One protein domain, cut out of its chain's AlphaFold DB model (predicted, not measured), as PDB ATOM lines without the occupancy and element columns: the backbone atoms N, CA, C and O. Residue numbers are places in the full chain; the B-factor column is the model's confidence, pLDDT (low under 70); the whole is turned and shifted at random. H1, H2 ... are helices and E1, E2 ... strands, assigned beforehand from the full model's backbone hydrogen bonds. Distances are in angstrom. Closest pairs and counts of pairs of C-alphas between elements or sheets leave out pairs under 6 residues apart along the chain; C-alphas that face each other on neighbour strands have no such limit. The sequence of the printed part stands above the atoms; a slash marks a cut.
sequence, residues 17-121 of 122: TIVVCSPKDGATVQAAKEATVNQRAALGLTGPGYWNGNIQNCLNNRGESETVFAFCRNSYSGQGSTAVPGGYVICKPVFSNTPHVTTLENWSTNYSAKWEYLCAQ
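Overview. This is residues 17 to 121 of the 122 residues of an uncharacterized protein of Rhynchosporium secalis (UniProt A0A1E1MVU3). A strongly twisted antiparallel sheet of five strands curls round helix H1, which is held in its hollow, while H2 packs on the other face, over the E2 and E3 end of the sheet. Residues 95 to 108 make a long loop between E5 and H2. The printed part has 105 residues, with elements in the order E1, H1, E2, E3, E4, E5, H2, and the sheet order is E2, E3, E1, E5, E4. The class is mixed, helices and strands; the whole is compact, with a radius of gyration of the C-alphas of 13.0 A and spans of 37 by 31 by 20 A.

Arrangement. In the sheet, E1, residues 17 to 24, is an inner strand between E3, residues 65 to 74, and E5, residues 87 to 94. N 21 and O 69 are 2.8 A apart, and N 22 and O 90 2.8 A, both within hydrogen-bond range. E2, residues 50 to 59, is an edge strand and forms a hairpin with E3; N 58 and O 66 are 2.8 A apart. E2 bends by 71 degrees at residue 55, and E3 by 52 degrees at residue 68. E4, residues 80 to 84, is the other edge strand and forms a hairpin with E5; N 91 and O 80 are 2.8 A apart. The sheet curls round H1, residues 29 to 38; the closest C-alphas of H1 and E3, Val 29 and Val 68, are 5.7 A apart, and those of H1 and E5, Ala 32 and Val 89, also 5.7 A. E1, H1 and E2 form a split strand-helix-strand unit, two strands running the same way with E3 between them in the sheet, and its crossover is right-handed. H2, residues 109 to 120, is on the sheet at a height of 8.7 A, over E3; it runs along the strands, only just, at 27 degrees to E3 on the local plane. The closest C-alphas of H2 and E3, Cys 72 and Cys 119, are 5.6 A apart. H1 and H2 are apart, on opposite faces, making three layers with the sheet between. O i to N i+4 pairs are within range in 5 of 6 for H1 and 6 of 8 for H2.

Along the chain. E1 begins at C-alpha 17 (171.507, 170.445, 133.481) and is 21.9 A long. E2 is 22.2 A, E3 27.0 A, E5 22.3 A. H1 is 14.2 A and H2 16.7 A long, ending at C-alpha 120 (180.055, 165.051, 131.579).

Size, cuts and confidence. The C-alphas of Pro 85 and Pro 99, the two farthest apart, are 38.2 A apart. The printed part has no cut. The links H1 to E2 and E5 to H2 are long. Mean pLDDT of the printed part is 76.5; residue 61, residues 77 to 78 and residues 95 to 121 are under 70.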
ATOM      1  N   THR A  17     171.982 169.652 132.363       79.88
ATOM      2  CA  THR A  17     171.507 170.445 133.481       79.88
ATOM      3  C   THR A  17     171.508 169.556 134.707       79.88
ATOM      4  O   THR A  17     170.959 168.451 134.685       79.88
ATOM      5  N   ILE A  18     172.128 170.038 135.780       84.25
ATOM      6  CA  ILE A  18     171.984 169.427 137.095       84.25
ATOM      7  C   ILE A  18     170.618 169.855 137.616       84.25
ATOM      8  O   ILE A  18     170.319 171.045 137.680       84.25
ATOM      9  N   VAL A  19     169.775 168.896 137.970       86.75
ATOM     10  CA  VAL A  19     168.457 169.155 138.545       86.75
ATOM     11  C   VAL A  19     168.477 168.720 139.996       86.75
ATOM     12  O   VAL A  19     168.917 167.617 140.316       86.75
ATOM     13  N   VAL A  20     167.981 169.588 140.869       89.38
ATOM     14  CA  VAL A  20     167.841 169.315 142.296       89.38
ATOM     15  C   VAL A  20     166.367 169.308 142.653       89.38
ATOM     16  O   VAL A  20     165.678 170.311 142.470       89.38
ATOM     17  N   CYS A  21     165.909 168.183 143.196       91.19
ATOM     18  CA  CYS A  21     164.578 167.997 143.746       91.19
ATOM     19  C   CYS A  21     164.643 167.988 145.273       91.19
ATOM     20  O   CYS A  21     165.218 167.086 145.889       91.19
ATOM     21  N   SER A  22     164.053 169.014 145.875       91.94
ATOM     22  CA  SER A  22     164.045 169.259 147.314       91.94
ATOM     23  C   SER A  22     162.638 168.998 147.870       91.94
ATOM     24  O   SER A  22     161.661 169.545 147.339       91.94
ATOM     25  N   PRO A  23     162.506 168.142 148.898       93.62
ATOM     26  CA  PRO A  23     161.249 167.966 149.608       93.62
ATOM     27  C   PRO A  23     160.980 169.151 150.548       93.62
ATOM     28  O   PRO A  23     161.906 169.723 151.123       93.62
ATOM     29  N   LYS A  24     159.710 169.515 150.726       91.88
ATOM     30  CA  LYS A  24     159.253 170.604 151.599       91.88
ATOM     31  C   LYS A  24     158.073 170.171 152.464       91.88
ATOM     32  O   LYS A  24     157.398 169.188 152.165       91.88
ATOM     33  N   ASP A  25     157.856 170.923 153.539       92.38
ATOM     34  CA  ASP A  25     156.705 170.820 154.444       92.38
ATOM     35  C   ASP A  25     156.472 169.442 155.079       92.38
ATOM     36  O   ASP A  25     155.351 169.110 155.438       92.38
ATOM     37  N   GLY A  26     157.543 168.664 155.272       89.56
ATOM     38  CA  GLY A  26     157.481 167.323 155.869       89.56
ATOM     39  C   GLY A  26     157.570 166.179 154.858       89.56
ATOM     40  O   GLY A  26     157.659 165.017 155.260       89.56
ATOM     41  N   ALA A  27     157.622 166.484 153.557       93.75
ATOM     42  CA  ALA A  27     157.918 165.493 152.534       93.75
ATOM     43  C   ALA A  27     159.300 164.857 152.762       93.75
ATOM     44  O   ALA A  27     160.234 165.485 153.267       93.75
ATOM     45  N   THR A  28     159.454 163.601 152.346       95.50
ATOM     46  CA  THR A  28     160.736 162.893 152.437       95.50
ATOM     47  C   THR A  28     161.519 163.002 151.132       95.50
ATOM     48  O   THR A  28     160.954 163.122 150.044       95.50
ATOM     49  N   VAL A  29     162.846 162.887 151.208       93.19
ATOM     50  CA  VAL A  29     163.681 162.833 149.997       93.19
ATOM     51  C   VAL A  29     163.392 161.589 149.145       93.19
ATOM     52  O   VAL A  29     163.549 161.608 147.926       93.19
ATOM     53  N   GLN A  30     162.899 160.516 149.768       95.25
ATOM     54  CA  GLN A  30     162.456 159.322 149.058       95.25
ATOM     55  C   GLN A  30     161.188 159.607 148.238       95.25
ATOM     56  O   GLN A  30     161.142 159.257 147.061       95.25
ATOM     57  N   ALA A  31     160.229 160.350 148.802       94.19
ATOM     58  CA  ALA A  31     159.074 160.843 148.056       94.19
ATOM     59  C   ALA A  31     159.496 161.780 146.910       94.19
ATOM     60  O   ALA A  31     158.916 161.721 145.828       94.19
ATOM     61  N   ALA A  32     160.548 162.588 147.098       93.38
ATOM     62  CA  ALA A  32     161.124 163.391 146.018       93.38
ATOM     63  C   ALA A  32     161.665 162.523 144.876       93.38
ATOM     64  O   ALA A  32     161.306 162.750 143.721       93.38
ATOM     65  N   LYS A  33     162.462 161.494 145.186       94.94
ATOM     66  CA  LYS A  33     162.962 160.530 144.195       94.94
ATOM     67  C   LYS A  33     161.816 159.838 143.453       94.94
ATOM     68  O   LYS A  33     161.830 159.788 142.226       94.94
ATOM     69  N   GLU A  34     160.807 159.351 144.165       94.75
ATOM     70  CA  GLU A  34     159.641 158.690 143.565       94.75
ATOM     71  C   GLU A  34     158.822 159.639 142.682       94.75
ATOM     72  O   GLU A  34     158.403 159.262 141.585       94.75
ATOM     73  N   ALA A  35     158.658 160.897 143.095       93.50
ATOM     74  CA  ALA A  35     157.980 161.916 142.302       93.50
ATOM     75  C   ALA A  35     158.692 162.168 140.962       93.50
ATOM     76  O   ALA A  35     158.021 162.349 139.944       93.50
ATOM     77  N   THR A  36     160.030 162.079 140.906       92.31
ATOM     78  CA  THR A  36     160.773 162.197 139.632       92.31
ATOM     79  C   THR A  36     160.477 161.085 138.627       92.31
ATOM     80  O   THR A  36     160.797 161.230 137.448       92.31
ATOM     81  N   VAL A  37     159.846 159.993 139.064       91.31
ATOM     82  CA  VAL A  37     159.409 158.885 138.208       91.31
ATOM     83  C   VAL A  37     157.911 158.987 137.927       91.31
ATOM     84  O   VAL A  37     157.500 158.948 136.769       91.31
ATOM     85  N   ASN A  38     157.108 159.187 138.971       92.88
ATOM     86  CA  ASN A  38     155.649 159.068 138.905       92.88
ATOM     87  C   ASN A  38     154.942 160.374 138.516       92.88
ATOM     88  O   ASN A  38     153.841 160.352 137.979       92.88
ATOM     89  N   GLN A  39     155.564 161.523 138.784       93.06
ATOM     90  CA  GLN A  39     154.963 162.857 138.649       93.06
ATOM     91  C   GLN A  39     155.804 163.744 137.719       93.06
ATOM     92  O   GLN A  39     155.860 164.967 137.848       93.06
ATOM     93  N   ARG A  40     156.461 163.109 136.740       90.44
ATOM     94  CA  ARG A  40     157.415 163.743 135.819       90.44
ATOM     95  C   ARG A  40     156.877 165.002 135.162       90.44
ATOM     96  O   ARG A  40     157.592 165.993 135.108       90.44
ATOM     97  N   ALA A  41     155.642 164.968 134.669       88.44
ATOM     98  CA  ALA A  41     155.052 166.108 133.978       88.44
ATOM     99  C   ALA A  41     154.917 167.336 134.891       88.44
ATOM    100  O   ALA A  41     155.353 168.419 134.514       88.44
ATOM    101  N   ALA A  42     154.412 167.147 136.114       89.88
ATOM    102  CA  ALA A  42     154.274 168.214 137.108       89.88
ATOM    103  C   ALA A  42     155.632 168.798 137.536       89.88
ATOM    104  O   ALA A  42     155.756 169.985 137.826       89.88
ATOM    105  N   LEU A  43     156.678 167.970 137.519       89.75
ATOM    106  CA  LEU A  43     158.047 168.387 137.817       89.75
ATOM    107  C   LEU A  43     158.791 168.999 136.616       89.75
ATOM    108  O   LEU A  43     159.977 169.307 136.731       89.75
ATOM    109  N   GLY A  44     158.144 169.160 135.456       87.00
ATOM    110  CA  GLY A  44     158.806 169.629 134.232       87.00
ATOM    111  C   GLY A  44     159.830 168.632 133.670       87.00
ATOM    112  O   GLY A  44     160.696 168.992 132.880       87.00
ATOM    113  N   LEU A  45     159.758 167.364 134.083       87.19
ATOM    114  CA  LEU A  45     160.649 166.267 133.691       87.19
ATOM    115  C   LEU A  45     160.122 165.495 132.466       87.19
ATOM    116  O   LEU A  45     160.426 164.306 132.275       87.19
ATOM    117  N   THR A  46     159.356 166.173 131.609       80.81
ATOM    118  CA  THR A  46     158.884 165.677 130.308       80.81
ATOM    119  C   THR A  46     160.043 165.593 129.312       80.81
ATOM    120  O   THR A  46     160.847 166.518 129.223       80.81
ATOM    121  N   GLY A  47     160.188 164.476 128.596       75.94
ATOM    122  CA  GLY A  47     161.328 164.216 127.700       75.94
ATOM    123  C   GLY A  47     162.251 163.092 128.197       75.94
ATOM    124  O   GLY A  47     161.825 162.318 129.066       75.94
ATOM    125  N   PRO A  48     163.487 162.989 127.661       76.31
ATOM    126  CA  PRO A  48     164.430 161.915 127.979       76.31
ATOM    127  C   PRO A  48     164.647 161.729 129.487       76.31
ATOM    128  O   PRO A  48     164.433 162.645 130.282       76.31
ATOM    129  N   GLY A  49     165.020 160.515 129.896       79.06
ATOM    130  CA  GLY A  49     165.334 160.198 131.292       79.06
ATOM    131  C   GLY A  49     166.460 161.058 131.879       79.06
ATOM    132  O   GLY A  49     167.098 161.850 131.188       79.06
ATOM    133  N   TYR A  50     166.691 160.894 133.176       87.19
ATOM    134  CA  TYR A  50     167.866 161.433 133.850       87.19
ATOM    135  C   TYR A  50     168.909 160.333 134.064       87.19
ATOM    136  O   TYR A  50     168.588 159.146 133.999       87.19
ATOM    137  N   TRP A  51     170.138 160.724 134.382       86.12
ATOM    138  CA  TRP A  51     171.211 159.817 134.788       86.12
ATOM    139  C   TRP A  51     171.908 160.330 136.051       86.12
ATOM    140  O   TRP A  51     171.650 161.444 136.513       86.12
ATOM    141  N   ASN A  52     172.755 159.487 136.646       85.44
ATOM    142  CA  ASN A  52     173.516 159.790 137.862       85.44
ATOM    143  C   ASN A  52     172.663 160.295 139.041       85.44
ATOM    144  O   ASN A  52     173.126 161.091 139.845       85.44
ATOM    145  N   GLY A  53     171.413 159.840 139.171       86.38
ATOM    146  CA  GLY A  53     170.536 160.284 140.254       86.38
ATOM    147  C   GLY A  53     170.962 159.762 141.626       86.38
ATOM    148  O   GLY A  53     171.052 158.549 141.815       86.38
ATOM    149  N   ASN A  54     171.162 160.655 142.598       87.00
ATOM    150  CA  ASN A  54     171.547 160.296 143.961       87.00
ATOM    151  C   ASN A  54     170.878 161.177 145.029       87.00
ATOM    152  O   ASN A  54     170.587 162.352 144.804       87.00
ATOM    153  N   ILE A  55     170.666 160.595 146.212       86.56
ATOM    154  CA  ILE A  55     170.264 161.313 147.420       86.56
ATOM    155  C   ILE A  55     171.523 161.855 148.095       86.56
ATOM    156  O   ILE A  55     172.481 161.118 148.326       86.56
ATOM    157  N   GLN A  56     171.524 163.140 148.424       81.75
ATOM    158  CA  GLN A  56     172.666 163.787 149.059       81.75
ATOM    159  C   GLN A  56     172.239 164.972 149.914       81.75
ATOM    160  O   GLN A  56     171.160 165.530 149.731       81.75
ATOM    161  N   ASN A  57     173.122 165.382 150.816       80.62
ATOM    162  CA  ASN A  57     172.962 166.618 151.566       80.62
ATOM    163  C   ASN A  57     173.608 167.769 150.802       80.62
ATOM    164  O   ASN A  57     174.740 167.655 150.329       80.62
ATOM    165  N   CYS A  58     172.896 168.880 150.708       74.19
ATOM    166  CA  CYS A  58     173.380 170.105 150.103       74.19
ATOM    167  C   CYS A  58     173.028 171.292 150.987       74.19
ATOM    168  O   CYS A  58     172.050 171.256 151.722       74.19
ATOM    169  N   LEU A  59     173.809 172.362 150.898       74.88
ATOM    170  CA  LEU A  59     173.489 173.588 151.614       74.88
ATOM    171  C   LEU A  59     172.439 174.381 150.836       74.88
ATOM    172  O   LEU A  59     172.569 174.574 149.629       74.88
ATOM    173  N   ASN A  60     171.395 174.832 151.522       72.06
ATOM    174  CA  ASN A  60     170.427 175.757 150.957       72.06
ATOM    175  C   ASN A  60     170.982 177.201 150.975       72.06
ATOM    176  O   ASN A  60     172.082 177.473 151.454       72.06
ATOM    177  N   ASN A  61     170.191 178.170 150.505       67.50
ATOM    178  CA  ASN A  61     170.604 179.582 150.456       67.50
ATOM    179  C   ASN A  61     170.843 180.226 151.837       67.50
ATOM    180  O   ASN A  61     171.316 181.356 151.904       67.50
ATOM    181  N   ARG A  62     170.472 179.545 152.925       73.25
ATOM    182  CA  ARG A  62     170.697 179.967 154.312       73.25
ATOM    183  C   ARG A  62     171.922 179.286 154.930       73.25
ATOM    184  O   ARG A  62     172.216 179.523 156.094       73.25
ATOM    185  N   GLY A  63     172.634 178.451 154.169       71.50
ATOM    186  CA  GLY A  63     173.748 177.649 154.674       71.50
ATOM    187  C   GLY A  63     173.304 176.447 155.510       71.50
ATOM    188  O   GLY A  63     174.131 175.838 156.181       71.50
ATOM    189  N   GLU A  64     172.020 176.092 155.485       74.12
ATOM    190  CA  GLU A  64     171.494 174.940 156.216       74.12
ATOM    191  C   GLU A  64     171.591 173.688 155.346       74.12
ATOM    192  O   GLU A  64     171.309 173.730 154.145       74.12
ATOM    193  N   SER A  65     171.963 172.562 155.951       79.25
ATOM    194  CA  SER A  65     171.997 171.275 155.262       79.25
ATOM    195  C   SER A  65     170.581 170.776 154.979       79.25
ATOM    196  O   SER A  65     169.788 170.568 155.893       79.25
ATOM    197  N   GLU A  66     170.299 170.512 153.712       82.62
ATOM    198  CA  GLU A  66     169.048 169.973 153.205       82.62
ATOM    199  C   GLU A  66     169.320 168.695 152.400       82.62
ATOM    200  O   GLU A  66     170.168 168.671 151.506       82.62
ATOM    201  N   THR A  67     168.599 167.616 152.713       88.75
ATOM    202  CA  THR A  67     168.694 166.358 151.966       88.75
ATOM    203  C   THR A  67     167.831 166.429 150.710       88.75
ATOM    204  O   THR A  67     166.619 166.631 150.781       88.75
ATOM    205  N   VAL A  68     168.446 166.223 149.550       88.69
ATOM    206  CA  VAL A  68     167.813 166.334 148.233       88.69
ATOM    207  C   VAL A  68     168.072 165.125 147.358       88.69
ATOM    208  O   VAL A  68     168.999 164.353 147.598       88.69
ATOM    209  N   PHE A  69     167.283 165.006 146.296       90.88
ATOM    210  CA  PHE A  69     167.577 164.123 145.178       90.88
ATOM    211  C   PHE A  69     168.110 164.950 144.003       90.88
ATOM    212  O   PHE A  69     167.406 165.818 143.490       90.88
ATOM    213  N   ALA A  70     169.354 164.702 143.600       88.56
ATOM    214  CA  ALA A  70     170.022 165.406 142.509       88.56
ATOM    215  C   ALA A  70     170.340 164.447 141.359       88.56
ATOM    216  O   ALA A  70     170.695 163.294 141.603       88.56
ATOM    217  N   PHE A  71     170.210 164.907 140.116       88.81
ATOM    218  CA  PHE A  71     170.491 164.110 138.919       88.81
ATOM    219  C   PHE A  71     170.879 164.984 137.725       88.81
ATOM    220  O   PHE A  71     170.632 166.189 137.703       88.81
ATOM    221  N   CYS A  72     171.450 164.349 136.707       86.12
ATOM    222  CA  CYS A  72     171.813 164.974 135.444       86.12
ATOM    223  C   CYS A  72     170.718 164.751 134.397       86.12
ATOM    224  O   CYS A  72     170.111 163.676 134.340       86.12
ATOM    225  N   ARG A  73     170.467 165.748 133.547       84.00
ATOM    226  CA  ARG A  73     169.499 165.644 132.451       84.00
ATOM    227  C   ARG A  73     169.942 166.438 131.226       84.00
ATOM    228  O   ARG A  73     170.520 167.508 131.361       84.00
ATOM    229  N   ASN A  74     169.578 165.959 130.038       77.19
ATOM    230  CA  ASN A  74     169.673 166.726 128.799       77.19
ATOM    231  C   ASN A  74     168.591 167.810 128.807       77.19
ATOM    232  O   ASN A  74     167.414 167.477 128.675       77.19
ATOM    233  N   SER A  75     168.997 169.074 128.965       74.12
ATOM    234  CA  SER A  75     168.130 170.261 128.973       74.12
ATOM    235  C   SER A  75     166.981 170.232 130.000       74.12
ATOM    236  O   SER A  75     165.949 169.585 129.812       74.12
ATOM    237  N   TYR A  76     167.113 171.022 131.066       74.00
ATOM    238  CA  TYR A  76     166.030 171.313 132.011       74.00
ATOM    239  C   TYR A  76     165.927 172.825 132.236       74.00
ATOM    240  O   TYR A  76     166.739 173.414 132.941       74.00
ATOM    241  N   SER A  77     164.943 173.468 131.611       67.75
ATOM    242  CA  SER A  77     164.732 174.921 131.706       67.75
ATOM    243  C   SER A  77     163.596 175.315 132.655       67.75
ATOM    244  O   SER A  77     163.391 176.500 132.905       67.75
ATOM    245  N   GLY A  78     162.846 174.339 133.171       69.00
ATOM    246  CA  GLY A  78     161.681 174.578 134.019       69.00
ATOM    247  C   GLY A  78     161.997 174.526 135.510       69.00
ATOM    248  O   GLY A  78     162.951 173.890 135.939       69.00
ATOM    249  N   GLN A  79     161.141 175.147 136.312       80.75
ATOM    250  CA  GLN A  79     160.940 174.770 137.707       80.75
ATOM    251  C   GLN A  79     159.615 174.013 137.774       80.75
ATOM    252  O   GLN A  79     158.633 174.441 137.167       80.75
ATOM    253  N   GLY A  80     159.582 172.893 138.487       88.81
ATOM    254  CA  GLY A  80     158.369 172.102 138.653       88.81
ATOM    255  C   GLY A  80     158.107 171.787 140.115       88.81
ATOM    256  O   GLY A  80     159.042 171.638 140.904       88.81
ATOM    257  N   SER A  81     156.834 171.677 140.474       92.50
ATOM    258  CA  SER A  81     156.426 171.309 141.824       92.50
ATOM    259  C   SER A  81     155.238 170.372 141.800       92.50
ATOM    260  O   SER A  81     154.355 170.497 140.956       92.50
ATOM    261  N   THR A  82     155.198 169.459 142.757       95.94
ATOM    262  CA  THR A  82     154.131 168.467 142.859       95.94
ATOM    263  C   THR A  82     153.871 168.105 144.313       95.94
ATOM    264  O   THR A  82     154.793 168.102 145.132       95.94
ATOM    265  N   ALA A  83     152.614 167.811 144.635       96.12
ATOM    266  CA  ALA A  83     152.230 167.343 145.956       96.12
ATOM    267  C   ALA A  83     152.634 165.873 146.140       96.12
ATOM    268  O   ALA A  83     152.466 165.040 145.246       96.12
ATOM    269  N   VAL A  84     153.143 165.553 147.325       94.88
ATOM    270  CA  VAL A  84     153.497 164.192 147.738       94.88
ATOM    271  C   VAL A  84     152.955 163.938 149.147       94.88
ATOM    272  O   VAL A  84     152.605 164.891 149.846       94.88
ATOM    273  N   PRO A  85     152.870 162.680 149.611       92.69
ATOM    274  CA  PRO A  85     152.484 162.412 150.990       92.69
ATOM    275  C   PRO A  85     153.350 163.205 151.976       92.69
ATOM    276  O   PRO A  85     154.578 163.126 151.941       92.69
ATOM    277  N   GLY A  86     152.693 163.983 152.834       91.50
ATOM    278  CA  GLY A  86     153.357 164.793 153.851       91.50
ATOM    279  C   GLY A  86     153.933 166.125 153.369       91.50
ATOM    280  O   GLY A  86     154.626 166.746 154.156       91.50
ATOM    281  N   GLY A  87     153.677 166.581 152.137       94.62
ATOM    282  CA  GLY A  87     154.103 167.916 151.701       94.62
ATOM    283  C   GLY A  87     154.160 168.073 150.185       94.62
ATOM    284  O   GLY A  87     153.267 167.645 149.452       94.62
ATOM    285  N   TYR A  88     155.228 168.690 149.691       95.06
ATOM    286  CA  TYR A  88     155.457 168.842 148.256       95.06
ATOM    287  C   TYR A  88     156.940 168.734 147.908       95.06
ATOM    288  O   TYR A  88     157.820 168.805 148.764       95.06
ATOM    289  N   VAL A  89     157.219 168.546 146.625       94.94
ATOM    290  CA  VAL A  89     158.572 168.456 146.072       94.94
ATOM    291  C   VAL A  89     158.731 169.557 145.044       94.94
ATOM    292  O   VAL A  89     157.853 169.732 144.200       94.94
ATOM    293  N   ILE A  90     159.847 170.283 145.101       92.81
ATOM    294  CA  ILE A  90     160.238 171.262 144.083       92.81
ATOM    295  C   ILE A  90     161.497 170.767 143.389       92.81
ATOM    296  O   ILE A  90     162.511 170.549 144.048       92.81
ATOM    297  N   CYS A  91     161.454 170.673 142.065       91.00
ATOM    298  CA  CYS A  91     162.621 170.449 141.224       91.00
ATOM    299  C   CYS A  91     163.011 171.742 140.502       91.00
ATOM    300  O   CYS A  91     162.150 172.470 140.003       91.00
ATOM    301  N   LYS A  92     164.311 172.037 140.467       88.00
ATOM    302  CA  LYS A  92     164.869 173.222 139.803       88.00
ATOM    303  C   LYS A  92     166.250 172.932 139.203       88.00
ATOM    304  O   LYS A  92     166.961 172.075 139.738       88.00
ATOM    305  N   PRO A  93     166.640 173.624 138.119       84.19
ATOM    306  CA  PRO A  93     167.993 173.544 137.594       84.19
ATOM    307  C   PRO A  93     168.988 174.189 138.563       84.19
ATOM    308  O   PRO A  93     168.663 175.145 139.271       84.19
ATOM    309  N   VAL A  94     170.214 173.679 138.557       75.88
ATOM    310  CA  VAL A  94     171.391 174.306 139.154       75.88
ATOM    311  C   VAL A  94     172.325 174.671 138.011       75.88
ATOM    312  O   VAL A  94     172.757 173.801 137.252       75.88
ATOM    313  N   PHE A  95     172.602 175.964 137.867       64.12
ATOM    314  CA  PHE A  95     173.533 176.477 136.871       64.12
ATOM    315  C   PHE A  95     174.869 176.757 137.557       64.12
ATOM    316  O   PHE A  95     174.920 177.475 138.548       64.12
ATOM    317  N   SER A  96     175.937 176.160 137.034       48.78
ATOM    318  CA  SER A  96     177.291 176.228 137.603       48.78
ATOM    319  C   SER A  96     178.108 177.448 137.128       48.78
ATOM    320  O   SER A  96     179.219 177.686 137.584       48.78
ATOM    321  N   ASN A  97     177.560 178.263 136.223       39.75
ATOM    322  CA  ASN A  97     178.299 179.322 135.526       39.75
ATOM    323  C   ASN A  97     177.895 180.745 135.948       39.75
ATOM    324  O   ASN A  97     177.492 181.542 135.101       39.75
ATOM    325  N   THR A  98     178.067 181.106 137.219       36.06
ATOM    326  CA  THR A  98     178.151 182.525 137.605       36.06
ATOM    327  C   THR A  98     179.395 182.792 138.457       36.06
ATOM    328  O   THR A  98     179.449 182.427 139.632       36.06
ATOM    329  N   PRO A  99     180.436 183.436 137.892       36.34
ATOM    330  CA  PRO A  99     181.462 184.069 138.700       36.34
ATOM    331  C   PRO A  99     180.843 185.311 139.350       36.34
ATOM    332  O   PRO A  99     180.594 186.298 138.669       36.34
ATOM    333  N   HIS A 100     180.631 185.248 140.666       31.95
ATOM    334  CA  HIS A 100     180.143 186.332 141.523       31.95
ATOM    335  C   HIS A 100     178.710 186.851 141.243       31.95
ATOM    336  O   HIS A 100     178.440 187.456 140.213       31.95
ATOM    337  N   VAL A 101     177.879 186.813 142.294       32.31
ATOM    338  CA  VAL A 101     176.853 187.809 142.683       32.31
ATOM    339  C   VAL A 101     175.394 187.340 142.596       32.31
ATOM    340  O   VAL A 101     174.662 187.561 141.639       32.31
ATOM    341  N   THR A 102     174.954 186.842 143.754       38.47
ATOM    342  CA  THR A 102     173.677 187.056 144.435       38.47
ATOM    343  C   THR A 102     172.439 186.927 143.560       38.47
ATOM    344  O   THR A 102     171.820 187.914 143.180       38.47
ATOM    345  N   THR A 103     172.001 185.693 143.336       33.03
ATOM    346  CA  THR A 103     170.628 185.225 143.605       33.03
ATOM    347  C   THR A 103     170.566 183.721 143.311       33.03
ATOM    348  O   THR A 103     170.854 183.289 142.206       33.03
ATOM    349  N   LEU A 104     170.211 182.915 144.325       37.38
ATOM    350  CA  LEU A 104     170.120 181.433 144.301       37.38
ATOM    351  C   LEU A 104     171.450 180.638 144.214       37.38
ATOM    352  O   LEU A 104     171.439 179.467 143.840       37.38
ATOM    353  N   GLU A 105     172.571 181.227 144.637       39.91
ATOM    354  CA  GLU A 105     173.932 180.779 144.277       39.91
ATOM    355  C   GLU A 105     174.723 179.891 145.262       39.91
ATOM    356  O   GLU A 105     175.897 179.664 145.010       39.91
ATOM    357  N   ASN A 106     174.189 179.362 146.368       41.31
ATOM    358  CA  ASN A 106     175.072 178.669 147.337       41.31
ATOM    359  C   ASN A 106     174.668 177.251 147.737       41.31
ATOM    360  O   ASN A 106     174.782 176.851 148.893       41.31
ATOM    361  N   TRP A 107     174.333 176.435 146.737       45.72
ATOM    362  CA  TRP A 107     174.493 174.984 146.857       45.72
ATOM    363  C   TRP A 107     175.983 174.685 146.655       45.72
ATOM    364  O   TRP A 107     176.392 174.357 145.553       45.72
ATOM    365  N   SER A 108     176.778 174.944 147.707       41.56
ATOM    366  CA  SER A 108     178.251 174.874 147.805       41.56
ATOM    367  C   SER A 108     178.996 174.417 146.539       41.56
ATOM    368  O   SER A 108     178.897 173.268 146.101       41.56
ATOM    369  N   THR A 109     179.834 175.315 146.021       44.16
ATOM    370  CA  THR A 109     180.747 175.152 144.876       44.16
ATOM    371  C   THR A 109     181.611 173.884 144.912       44.16
ATOM    372  O   THR A 109     182.003 173.393 143.856       44.16
ATOM    373  N   ASN A 110     181.840 173.280 146.087       43.06
ATOM    374  CA  ASN A 110     182.525 171.986 146.210       43.06
ATOM    375  C   ASN A 110     181.745 170.815 145.583       43.06
ATOM    376  O   ASN A 110     182.340 169.793 145.238       43.06
ATOM    377  N   TYR A 111     180.426 170.941 145.423       50.81
ATOM    378  CA  TYR A 111     179.583 169.895 144.845       50.81
ATOM    379  C   TYR A 111     179.267 170.145 143.372       50.81
ATOM    380  O   TYR A 111     179.182 169.171 142.628       50.81
ATOM    381  N   SER A 112     179.164 171.406 142.933       52.47
ATOM    382  CA  SER A 112     178.906 171.731 141.521       52.47
ATOM    383  C   SER A 112     179.964 171.110 140.604       52.47
ATOM    384  O   SER A 112     179.614 170.339 139.718       52.47
ATOM    385  N   ALA A 113     181.255 171.288 140.915       55.66
ATOM    386  CA  ALA A 113     182.351 170.729 140.116       55.66
ATOM    387  C   ALA A 113     182.340 169.187 140.057       55.66
ATOM    388  O   ALA A 113     182.609 168.582 139.017       55.66
ATOM    389  N   LYS A 114     181.983 168.523 141.168       60.44
ATOM    390  CA  LYS A 114     181.838 167.060 141.206       60.44
ATOM    391  C   LYS A 114     180.667 166.598 140.340       60.44
ATOM    392  O   LYS A 114     180.780 165.586 139.654       60.44
ATOM    393  N   TRP A 115     179.550 167.317 140.374       64.50
ATOM    394  CA  TRP A 115     178.362 166.979 139.597       64.50
ATOM    395  C   TRP A 115     178.524 167.280 138.113       64.50
ATOM    396  O   TRP A 115     178.107 166.463 137.304       64.50
ATOM    397  N   GLU A 116     179.204 168.361 137.744       62.12
ATOM    398  CA  GLU A 116     179.592 168.628 136.358       62.12
ATOM    399  C   GLU A 116     180.463 167.509 135.797       62.12
ATOM    400  O   GLU A 116     180.183 166.998 134.716       62.12
ATOM    401  N   TYR A 117     181.466 167.067 136.561       58.72
ATOM    402  CA  TYR A 117     182.315 165.947 136.163       58.72
ATOM    403  C   TYR A 117     181.520 164.641 136.012       58.72
ATOM    404  O   TYR A 117     181.765 163.860 135.093       58.72
ATOM    405  N   LEU A 118     180.546 164.390 136.890       59.19
ATOM    406  CA  LEU A 118     179.672 163.220 136.785       59.19
ATOM    407  C   LEU A 118     178.732 163.322 135.578       59.19
ATOM    408  O   LEU A 118     178.569 162.343 134.856       59.19
ATOM    409  N   CYS A 119     178.130 164.484 135.326       66.62
ATOM    410  CA  CYS A 119     177.229 164.682 134.194       66.62
ATOM    411  C   CYS A 119     177.955 164.693 132.839       66.62
ATOM    412  O   CYS A 119     177.332 164.366 131.838       66.62
ATOM    413  N   ALA A 120     179.248 165.033 132.800       61.03
ATOM    414  CA  ALA A 120     180.055 165.051 131.579       61.03
ATOM    415  C   ALA A 120     180.585 163.668 131.143       61.03
ATOM    416  O   ALA A 120     181.075 163.536 130.025       61.03
ATOM    417  N   GLN A 121     180.520 162.646 132.005       57.47
ATOM    418  CA  GLN A 121     181.035 161.292 131.728       57.47
ATOM    419  C   GLN A 121     179.996 160.315 131.147       57.47
ATOM    420  O   GLN A 121     180.296 159.130 131.003       57.47
TER     421      GLN A 121